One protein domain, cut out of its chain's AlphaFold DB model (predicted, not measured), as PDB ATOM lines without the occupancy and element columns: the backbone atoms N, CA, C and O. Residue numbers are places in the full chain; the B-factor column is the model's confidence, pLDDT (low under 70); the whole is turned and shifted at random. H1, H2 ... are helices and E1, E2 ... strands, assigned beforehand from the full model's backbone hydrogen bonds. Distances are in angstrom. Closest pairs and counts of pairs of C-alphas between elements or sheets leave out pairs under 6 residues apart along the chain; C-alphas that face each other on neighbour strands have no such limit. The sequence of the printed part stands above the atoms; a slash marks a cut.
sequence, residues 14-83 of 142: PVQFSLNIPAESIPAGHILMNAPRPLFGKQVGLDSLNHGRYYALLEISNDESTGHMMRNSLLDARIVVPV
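AT A GLANCE: This is residues 14 to 83 of the 142 residues of an uncharacterized protein of Pseudomonadales bacterium (UniProt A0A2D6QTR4). A strongly twisted sheet of four strands has one helix, H1, over one face, on the side of E2 and E3, and a long link folds along the edge strand E3, where its residues 42 to 43 pair briefly. The printed part has 70 residues, with E1, E2, E3, H1 and E4 along the chain. The sheet is mixed, in the order E1, E4, E2, E3; the class is mixed, helices and strands, with under half of the residues in named elements. The whole is compact and rounded, with a radius of gyration of the C-alphas of 11.0 A and spans of 30 by 25 by 20 A.

IN THESE COORDINATES: E2, residues 30 to 35, measures 17.0 A, and E3, residues 54 to 59, 16.9 A. E4 is residues 78 to 82, 12.4 A, ending at C-alpha 82 (135.925, 164.161, 137.396). E1 is residues 15 to 18, 9.5 A, from C-alpha 15 (145.930, 165.937, 135.838). H1, residues 63 to 73, measures 15.7 A.

HOW THE PARTS SIT: E2 and E3 form an antiparallel hairpin, with N 31 and O 58 2.8 A apart. E4 is antiparallel to E2, with N 80 and O 32 at 2.8 A, and parallel to E1, with N 16 and O 79 at 2.8 A. H1 is on the sheet at a height of 9.5 A, over E2 and E3, and runs only just along the strands, at 29 degrees to E3 on the local plane. The closest C-alphas of E3 and H1, Leu 58 and Ser 65, are 5.5 A apart. E3, H1 and E4 make a split strand-helix-strand unit, two strands of one sheet with a helix between them along the chain and E2 between them in the sheet, its crossover right-handed; with H1 on one face of the sheet, the sheet and helix form two layers. Every O i to N i+4 pair of H1 is within hydrogen-bond range. E1 and E3 are apart.

THE WHOLE: The C-alphas farthest apart, of Ser 48 and Asp 63, are 31.7 A apart. The printed part has no cut. The links E1 to E2 and E2 to E3 are long. Residues 47 to 51 have pLDDT under 70.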
ATOM      1  N   PRO A  14     150.632 164.957 136.567       96.06
ATOM      2  CA  PRO A  14     149.756 165.845 135.822       96.06
ATOM      3  C   PRO A  14     148.313 165.341 135.845       96.06
ATOM      4  O   PRO A  14     148.057 164.138 135.749       96.06
ATOM      5  N   VAL A  15     147.357 166.266 135.888       96.69
ATOM      6  CA  VAL A  15     145.930 165.937 135.838       96.69
ATOM      7  C   VAL A  15     145.312 166.181 134.470       96.69
ATOM      8  O   VAL A  15     145.790 166.975 133.656       96.69
ATOM      9  N   GLN A  16     144.191 165.520 134.233       95.44
ATOM     10  CA  GLN A  16     143.220 165.887 133.225       95.44
ATOM     11  C   GLN A  16     141.855 166.021 133.893       95.44
ATOM     12  O   GLN A  16     141.302 165.041 134.392       95.44
ATOM     13  N   PHE A  17     141.286 167.219 133.851       95.38
ATOM     14  CA  PHE A  17     139.905 167.414 134.266       95.38
ATOM     15  C   PHE A  17     138.963 166.820 133.219       95.38
ATOM     16  O   PHE A  17     139.162 167.019 132.018       95.38
ATOM     17  N   SER A  18     137.940 166.094 133.660       92.50
ATOM     18  CA  SER A  18     136.988 165.437 132.765       92.50
ATOM     19  C   SER A  18     135.551 165.746 133.150       92.50
ATOM     20  O   SER A  18     135.156 165.543 134.294       92.50
ATOM     21  N   LEU A  19     134.769 166.179 132.158       91.12
ATOM     22  CA  LEU A  19     133.317 166.348 132.262       91.12
ATOM     23  C   LEU A  19     132.543 165.061 131.947       91.12
ATOM     24  O   LEU A  19     131.368 164.954 132.277       91.12
ATOM     25  N   ASN A  20     133.198 164.106 131.283       89.06
ATOM     26  CA  ASN A  20     132.548 162.931 130.696       89.06
ATOM     27  C   ASN A  20     132.768 161.661 131.520       89.06
ATOM     28  O   ASN A  20     132.232 160.614 131.177       89.06
ATOM     29  N   ILE A  21     133.598 161.731 132.565       89.06
ATOM     30  CA  ILE A  21     133.805 160.618 133.489       89.06
ATOM     31  C   ILE A  21     133.014 160.926 134.758       89.06
ATOM     32  O   ILE A  21     133.346 161.907 135.424       89.06
ATOM     33  N   PRO A  22     131.993 160.124 135.099       88.00
ATOM     34  CA  PRO A  22     131.268 160.280 136.352       88.00
ATOM     35  C   PRO A  22     132.182 160.025 137.556       88.00
ATOM     36  O   PRO A  22     133.041 159.140 137.515       88.00
ATOM     37  N   ALA A  23     132.008 160.781 138.640       87.25
ATOM     38  CA  ALA A  23     132.861 160.656 139.827       87.25
ATOM     39  C   ALA A  23     132.734 159.269 140.478       87.25
ATOM     40  O   ALA A  23     133.721 158.697 140.929       87.25
ATOM     41  N   GLU A  24     131.535 158.692 140.439       87.25
ATOM     42  CA  GLU A  24     131.201 157.352 140.918       87.25
ATOM     43  C   GLU A  24     131.930 156.223 140.172       87.25
ATOM     44  O   GLU A  24     131.998 155.101 140.667       87.25
ATOM     45  N   SER A  25     132.517 156.513 139.006       87.00
ATOM     46  CA  SER A  25     133.356 155.553 138.276       87.00
ATOM     47  C   SER A  25     134.736 155.361 138.917       87.00
ATOM     48  O   SER A  25     135.480 154.470 138.506       87.00
ATOM     49  N   ILE A  26     135.095 156.180 139.913       92.00
ATOM     50  CA  ILE A  26     136.351 156.090 140.660       92.00
ATOM     51  C   ILE A  26     136.016 155.751 142.122       92.00
ATOM     52  O   ILE A  26     135.547 156.621 142.858       92.00
ATOM     53  N   PRO A  27     136.236 154.500 142.571       91.81
ATOM     54  CA  PRO A  27     135.973 154.117 143.953       91.81
ATOM     55  C   PRO A  27     136.813 154.918 144.953       91.81
ATOM     56  O   PRO A  27     137.909 155.389 144.642       91.81
ATOM     57  N   ALA A  28     136.331 155.021 146.192       89.31
ATOM     58  CA  ALA A  28     137.103 155.630 147.271       89.31
ATOM     59  C   ALA A  28     138.473 154.939 147.424       89.31
ATOM     60  O   ALA A  28     138.598 153.722 147.261       89.31
ATOM     61  N   GLY A  29     139.514 155.730 147.690       90.00
ATOM     62  CA  GLY A  29     140.890 155.231 147.787       90.00
ATOM     63  C   GLY A  29     141.530 154.841 146.449       90.00
ATOM     64  O   GLY A  29     142.648 154.332 146.452       90.00
ATOM     65  N   HIS A  30     140.862 155.081 145.315       93.50
ATOM     66  CA  HIS A  30     141.408 154.814 143.988       93.50
ATOM     67  C   HIS A  30     141.671 156.096 143.202       93.50
ATOM     68  O   HIS A  30     141.097 157.155 143.455       93.50
ATOM     69  N   ILE A  31     142.528 155.962 142.196       94.12
ATOM     70  CA  ILE A  31     142.761 156.959 141.160       94.12
ATOM     71  C   ILE A  31     142.515 156.327 139.801       94.12
ATOM     72  O   ILE A  31     142.781 155.144 139.583       94.12
ATOM     73  N   LEU A  32     142.040 157.143 138.871       95.50
ATOM     74  CA  LEU A  32     141.934 156.778 137.471       95.50
ATOM     75  C   LEU A  32     143.031 157.509 136.704       95.50
ATOM     76  O   LEU A  32     143.131 158.730 136.790       95.50
ATOM     77  N   MET A  33     143.843 156.781 135.947       95.75
ATOM     78  CA  MET A  33     144.830 157.366 135.043       95.75
ATOM     79  C   MET A  33     144.420 157.146 133.591       95.75
ATOM     80  O   MET A  33     143.819 156.116 133.283       95.75
ATOM     81  N   ASN A  34     144.769 158.076 132.697       95.12
ATOM     82  CA  ASN A  34     144.581 157.896 131.261       95.12
ATOM     83  C   ASN A  34     145.808 158.262 130.416       95.12
ATOM     84  O   ASN A  34     146.588 159.141 130.767       95.12
ATOM     85  N   ALA A  35     145.953 157.613 129.260       94.25
ATOM     86  CA  ALA A  35     147.003 157.894 128.276       94.25
ATOM     87  C   ALA A  35     146.558 157.468 126.866       94.25
ATOM     88  O   ALA A  35     145.640 156.659 126.745       94.25
ATOM     89  N   PRO A  36     147.191 157.959 125.784       91.38
ATOM     90  CA  PRO A  36     146.917 157.489 124.420       91.38
ATOM     91  C   PRO A  36     147.507 156.097 124.111       91.38
ATOM     92  O   PRO A  36     147.502 155.657 122.966       91.38
ATOM     93  N   ARG A  37     148.059 155.407 125.114       90.50
ATOM     94  CA  ARG A  37     148.732 154.107 124.999       90.50
ATOM     95  C   ARG A  37     148.389 153.215 126.203       90.50
ATOM     96  O   ARG A  37     148.005 153.776 127.231       90.50
ATOM     97  N   PRO A  38     148.520 151.877 126.101       93.06
ATOM     98  CA  PRO A  38     148.177 150.956 127.184       93.06
ATOM     99  C   PRO A  38     148.864 151.301 128.506       93.06
ATOM    100  O   PRO A  38     150.024 151.707 128.512       93.06
ATOM    101  N   LEU A  39     148.147 151.117 129.613       94.81
ATOM    102  CA  LEU A  39     148.614 151.429 130.965       94.81
ATOM    103  C   LEU A  39     148.811 150.161 131.801       94.81
ATOM    104  O   LEU A  39     148.224 149.122 131.520       94.81
ATOM    105  N   PHE A  40     149.606 150.261 132.859       94.25
ATOM    106  CA  PHE A  40     149.733 149.240 133.896       94.25
ATOM    107  C   PHE A  40     148.620 149.378 134.940       94.25
ATOM    108  O   PHE A  40     148.193 150.492 135.252       94.25
ATOM    109  N   GLY A  41     148.188 148.247 135.500       91.88
ATOM    110  CA  GLY A  41     147.106 148.155 136.482       91.88
ATOM    111  C   GLY A  41     145.783 147.668 135.898       91.88
ATOM    112  O   GLY A  41     145.712 147.211 134.752       91.88
ATOM    113  N   LYS A  42     144.720 147.754 136.707       92.25
ATOM    114  CA  LYS A  42     143.390 147.263 136.342       92.25
ATOM    115  C   LYS A  42     142.808 148.119 135.220       92.25
ATOM    116  O   LYS A  42     142.386 149.251 135.455       92.25
ATOM    117  N   GLN A  43     142.779 147.570 134.008       90.62
ATOM    118  CA  GLN A  43     142.170 148.240 132.863       90.62
ATOM    119  C   GLN A  43     140.666 148.385 133.077       90.62
ATOM    120  O   GLN A  43     140.002 147.443 133.518       90.62
ATOM    121  N   VAL A  44     140.135 149.556 132.740       87.31
ATOM    122  CA  VAL A  44     138.694 149.813 132.761       87.31
ATOM    123  C   VAL A  44     138.227 150.233 131.373       87.31
ATOM    124  O   VAL A  44     138.821 151.104 130.739       87.31
ATOM    125  N   GLY A  45     137.170 149.579 130.891       79.25
ATOM    126  CA  GLY A  45     136.462 149.991 129.685       79.25
ATOM    127  C   GLY A  45     135.540 151.151 130.032       79.25
ATOM    128  O   GLY A  45     134.565 150.967 130.755       79.25
ATOM    129  N   LEU A  46     135.884 152.350 129.572       74.44
ATOM    130  CA  LEU A  46     135.023 153.526 129.654       74.44
ATOM    131  C   LEU A  46     134.575 153.828 128.218       74.44
ATOM    132  O   LEU A  46     135.313 154.436 127.443       74.44
ATOM    133  N   ASP A  47     133.419 153.276 127.847       60.91
ATOM    134  CA  ASP A  47     132.944 153.156 126.464       60.91
ATOM    135  C   ASP A  47     132.607 154.498 125.767       60.91
ATOM    136  O   ASP A  47     132.364 155.525 126.402       60.91
ATOM    137  N   SER A  48     132.627 154.429 124.423       53.16
ATOM    138  CA  SER A  48     132.180 155.334 123.330       53.16
ATOM    139  C   SER A  48     132.507 156.838 123.329       53.16
ATOM    140  O   SER A  48     132.491 157.434 122.256       53.16
ATOM    141  N   LEU A  49     132.849 157.472 124.451       52.75
ATOM    142  CA  LEU A  49     133.062 158.931 124.501       52.75
ATOM    143  C   LEU A  49     134.538 159.355 124.451       52.75
ATOM    144  O   LEU A  49     134.827 160.518 124.177       52.75
ATOM    145  N   ASN A  50     135.480 158.434 124.680       60.75
ATOM    146  CA  ASN A  50     136.919 158.724 124.729       60.75
ATOM    147  C   ASN A  50     137.729 157.796 123.811       60.75
ATOM    148  O   ASN A  50     138.626 157.072 124.251       60.75
ATOM    149  N   HIS A  51     137.406 157.814 122.514       67.88
ATOM    150  CA  HIS A  51     138.151 157.073 121.496       67.88
ATOM    151  C   HIS A  51     139.649 157.420 121.538       67.88
ATOM    152  O   HIS A  51     140.036 158.587 121.502       67.88
ATOM    153  N   GLY A  52     140.496 156.390 121.610       80.19
ATOM    154  CA  GLY A  52     141.953 156.531 121.540       80.19
ATOM    155  C   GLY A  52     142.663 156.744 122.878       80.19
ATOM    156  O   GLY A  52     143.841 157.099 122.869       80.19
ATOM    157  N   ARG A  53     141.996 156.534 124.022       89.31
ATOM    158  CA  ARG A  53     142.659 156.548 125.337       89.31
ATOM    159  C   ARG A  53     142.435 155.257 126.111       89.31
ATOM    160  O   ARG A  53     141.365 154.664 126.065       89.31
ATOM    161  N   TYR A  54     143.467 154.861 126.839       92.12
ATOM    162  CA  TYR A  54     143.466 153.742 127.768       92.12
ATOM    163  C   TYR A  54     143.313 154.276 129.179       92.12
ATOM    164  O   TYR A  54     143.836 155.349 129.492       92.12
ATOM    165  N   TYR A  55     142.622 153.510 130.014       93.56
ATOM    166  CA  TYR A  55     142.311 153.881 131.382       93.56
ATOM    167  C   TYR A  55     142.724 152.767 132.334       93.56
ATOM    168  O   TYR A  55     142.377 151.604 132.126       93.56
ATOM    169  N   ALA A  56     143.436 153.139 133.392       94.88
ATOM    170  CA  ALA A  56     143.823 152.230 134.459       94.88
ATOM    171  C   ALA A  56     143.340 152.765 135.802       94.88
ATOM    172  O   ALA A  56     143.601 153.920 136.148       94.88
ATOM    173  N   LEU A  57     142.653 151.910 136.549       95.25
ATOM    174  CA  LEU A  57     142.255 152.170 137.921       95.25
ATOM    175  C   LEU A  57     143.327 151.609 138.863       95.25
ATOM    176  O   LEU A  57     143.692 150.437 138.754       95.25
ATOM    177  N   LEU A  58     143.821 152.444 139.773       94.38
ATOM    178  CA  LEU A  58     144.865 152.093 140.734       94.38
ATOM    179  C   LEU A  58     144.384 152.394 142.153       94.38
ATOM    180  O   LEU A  58     143.821 153.456 142.401       94.38
ATOM    181  N   GLU A  59     144.622 151.474 143.080       92.94
ATOM    182  CA  GLU A  59     144.351 151.672 144.506       92.94
ATOM    183  C   GLU A  59     145.546 152.368 145.171       92.94
ATOM    184  O   GLU A  59     146.662 151.861 145.086       92.94
ATOM    185  N   ILE A  60     145.336 153.505 145.838       85.88
ATOM    186  CA  ILE A  60     146.418 154.338 146.397       85.88
ATOM    187  C   ILE A  60     147.166 153.615 147.532       85.88
ATOM    188  O   ILE A  60     148.372 153.785 147.673       85.88
ATOM    189  N   SER A  61     146.466 152.800 148.327       83.88
ATOM    190  CA  SER A  61     147.018 152.051 149.469       83.88
ATOM    191  C   SER A  61     147.842 150.821 149.088       83.88
ATOM    192  O   SER A  61     148.431 150.201 149.969       83.88
ATOM    193  N   ASN A  62     147.873 150.441 147.810       83.75
ATOM    194  CA  ASN A  62     148.568 149.243 147.355       83.75
ATOM    195  C   ASN A  62     149.975 149.591 146.829       83.75
ATOM    196  O   ASN A  62     150.132 150.369 145.885       83.75
ATOM    197  N   ASP A  63     151.009 148.974 147.402       82.88
ATOM    198  CA  ASP A  63     152.407 149.167 146.994       82.88
ATOM    199  C   ASP A  63     152.644 148.830 145.509       82.88
ATOM    200  O   ASP A  63     153.402 149.517 144.816       82.88
ATOM    201  N   GLU A  64     151.946 147.824 144.973       85.88
ATOM    202  CA  GLU A  64     152.019 147.470 143.551       85.88
ATOM    203  C   GLU A  64     151.475 148.600 142.662       85.88
ATOM    204  O   GLU A  64     152.084 148.955 141.643       85.88
ATOM    205  N   SER A  65     150.380 149.241 143.088       87.75
ATOM    206  CA  SER A  65     149.808 150.404 142.404       87.75
ATOM    207  C   SER A  65     150.779 151.574 142.360       87.75
ATOM    208  O   SER A  65     150.801 152.295 141.364       87.75
ATOM    209  N   THR A  66     151.619 151.746 143.385       86.06
ATOM    210  CA  THR A  66     152.669 152.773 143.369       86.06
ATOM    211  C   THR A  66     153.649 152.511 142.226       86.06
ATOM    212  O   THR A  66     153.936 153.406 141.431       86.06
ATOM    213  N   GLY A  67     154.092 151.262 142.053       89.25
ATOM    214  CA  GLY A  67     154.939 150.870 140.926       89.25
ATOM    215  C   GLY A  67     154.270 151.083 139.560       89.25
ATOM    216  O   GLY A  67     154.909 151.559 138.619       89.25
ATOM    217  N   HIS A  68     152.978 150.768 139.439       93.88
ATOM    218  CA  HIS A  68     152.205 151.009 138.216       93.88
ATOM    219  C   HIS A  68     152.039 152.492 137.904       93.88
ATOM    220  O   HIS A  68     152.237 152.897 136.762       93.88
ATOM    221  N   MET A  69     151.741 153.308 138.908       92.31
ATOM    222  CA  MET A  69     151.611 154.754 138.787       92.31
ATOM    223  C   MET A  69     152.902 155.384 138.252       92.31
ATOM    224  O   MET A  69     152.853 156.176 137.309       92.31
ATOM    225  N   MET A  70     154.060 154.965 138.771       89.50
ATOM    226  CA  MET A  70     155.361 155.426 138.280       89.50
ATOM    227  C   MET A  70     155.586 155.069 136.810       89.50
ATOM    228  O   MET A  70     155.983 155.917 136.013       89.50
ATOM    229  N   ARG A  71     155.303 153.821 136.423       92.88
ATOM    230  CA  ARG A  71     155.438 153.381 135.026       92.88
ATOM    231  C   ARG A  71     154.459 154.107 134.110       92.88
ATOM    232  O   ARG A  71     154.836 154.502 133.017       92.88
ATOM    233  N   ASN A  72     153.231 154.322 134.569       95.00
ATOM    234  CA  ASN A  72     152.210 155.053 133.830       95.00
ATOM    235  C   ASN A  72     152.609 156.520 133.633       95.00
ATOM    236  O   ASN A  72     152.404 157.057 132.548       95.00
ATOM    237  N   SER A  73     153.254 157.151 134.617       92.69
ATOM    238  CA  SER A  73     153.794 158.507 134.462       92.69
ATOM    239  C   SER A  73     154.789 158.613 133.301       92.69
ATOM    240  O   SER A  73     154.722 159.575 132.542       92.69
ATOM    241  N   LEU A  74     155.640 157.598 133.095       92.00
ATOM    242  CA  LEU A  74     156.570 157.532 131.954       92.00
ATOM    243  C   LEU A  74     155.863 157.354 130.598       92.00
ATOM    244  O   LEU A  74     156.465 157.569 129.551       92.00
ATOM    245  N   LEU A  75     154.590 156.953 130.606       92.56
ATOM    246  CA  LEU A  75     153.744 156.804 129.417       92.56
ATOM    247  C   LEU A  75     152.898 158.058 129.142       92.56
ATOM    248  O   LEU A  75     151.938 157.997 128.366       92.56
ATOM    249  N   ASP A  76     153.256 159.189 129.757       91.75
ATOM    250  CA  ASP A  76     152.509 160.452 129.749       91.75
ATOM    251  C   ASP A  76     151.088 160.312 130.314       91.75
ATOM    252  O   ASP A  76     150.163 161.028 129.907       91.75
ATOM    253  N   ALA A  77     150.893 159.365 131.238       95.06
ATOM    254  CA  ALA A  77     149.600 159.188 131.867       95.06
ATOM    255  C   ALA A  77     149.267 160.367 132.781       95.06
ATOM    256  O   ALA A  77     150.118 160.880 133.508       95.06
ATOM    257  N   ARG A  78     147.996 160.764 132.762       95.75
ATOM    258  CA  ARG A  78     147.457 161.831 133.609       95.75
ATOM    259  C   ARG A  78     146.428 161.266 134.565       95.75
ATOM    260  O   ARG A  78     145.685 160.359 134.196       95.75
ATOM    261  N   ILE A  79     146.356 161.820 135.769       96.12
ATOM    262  CA  ILE A  79     145.279 161.513 136.711       96.12
ATOM    263  C   ILE A  79     144.001 162.175 136.203       96.12
ATOM    264  O   ILE A  79     143.958 163.385 135.986       96.12
ATOM    265  N   VAL A  80     142.950 161.392 136.018       95.25
ATOM    266  CA  VAL A  80     141.635 161.885 135.621       95.25
ATOM    267  C   VAL A  80     140.928 162.433 136.854       95.25
ATOM    268  O   VAL A  80     140.752 161.723 137.841       95.25
ATOM    269  N   VAL A  81     140.499 163.690 136.779       95.81
ATOM    270  CA  VAL A  81     139.747 164.374 137.835       95.81
ATOM    271  C   VAL A  81     138.341 164.682 137.310       95.81
ATOM    272  O   VAL A  81     138.174 165.629 136.534       95.81
ATOM    273  N   PRO A  82     137.328 163.879 137.681       93.44
ATOM    274  CA  PRO A  82     135.925 164.161 137.396       93.44
ATOM    275  C   PRO A  82     135.494 165.500 137.991       93.44
ATOM    276  O   PRO A  82     135.701 165.748 139.178       93.44
ATOM    277  N   VAL A  83     134.889 166.357 137.175       93.44
ATOM    278  CA  VAL A  83     134.406 167.682 137.588       93.44
ATOM    279  C   VAL A  83     133.135 168.050 136.837       93.44
ATOM    280  O   VAL A  83     132.884 167.550 135.740       93.44
TER     281      VAL A  83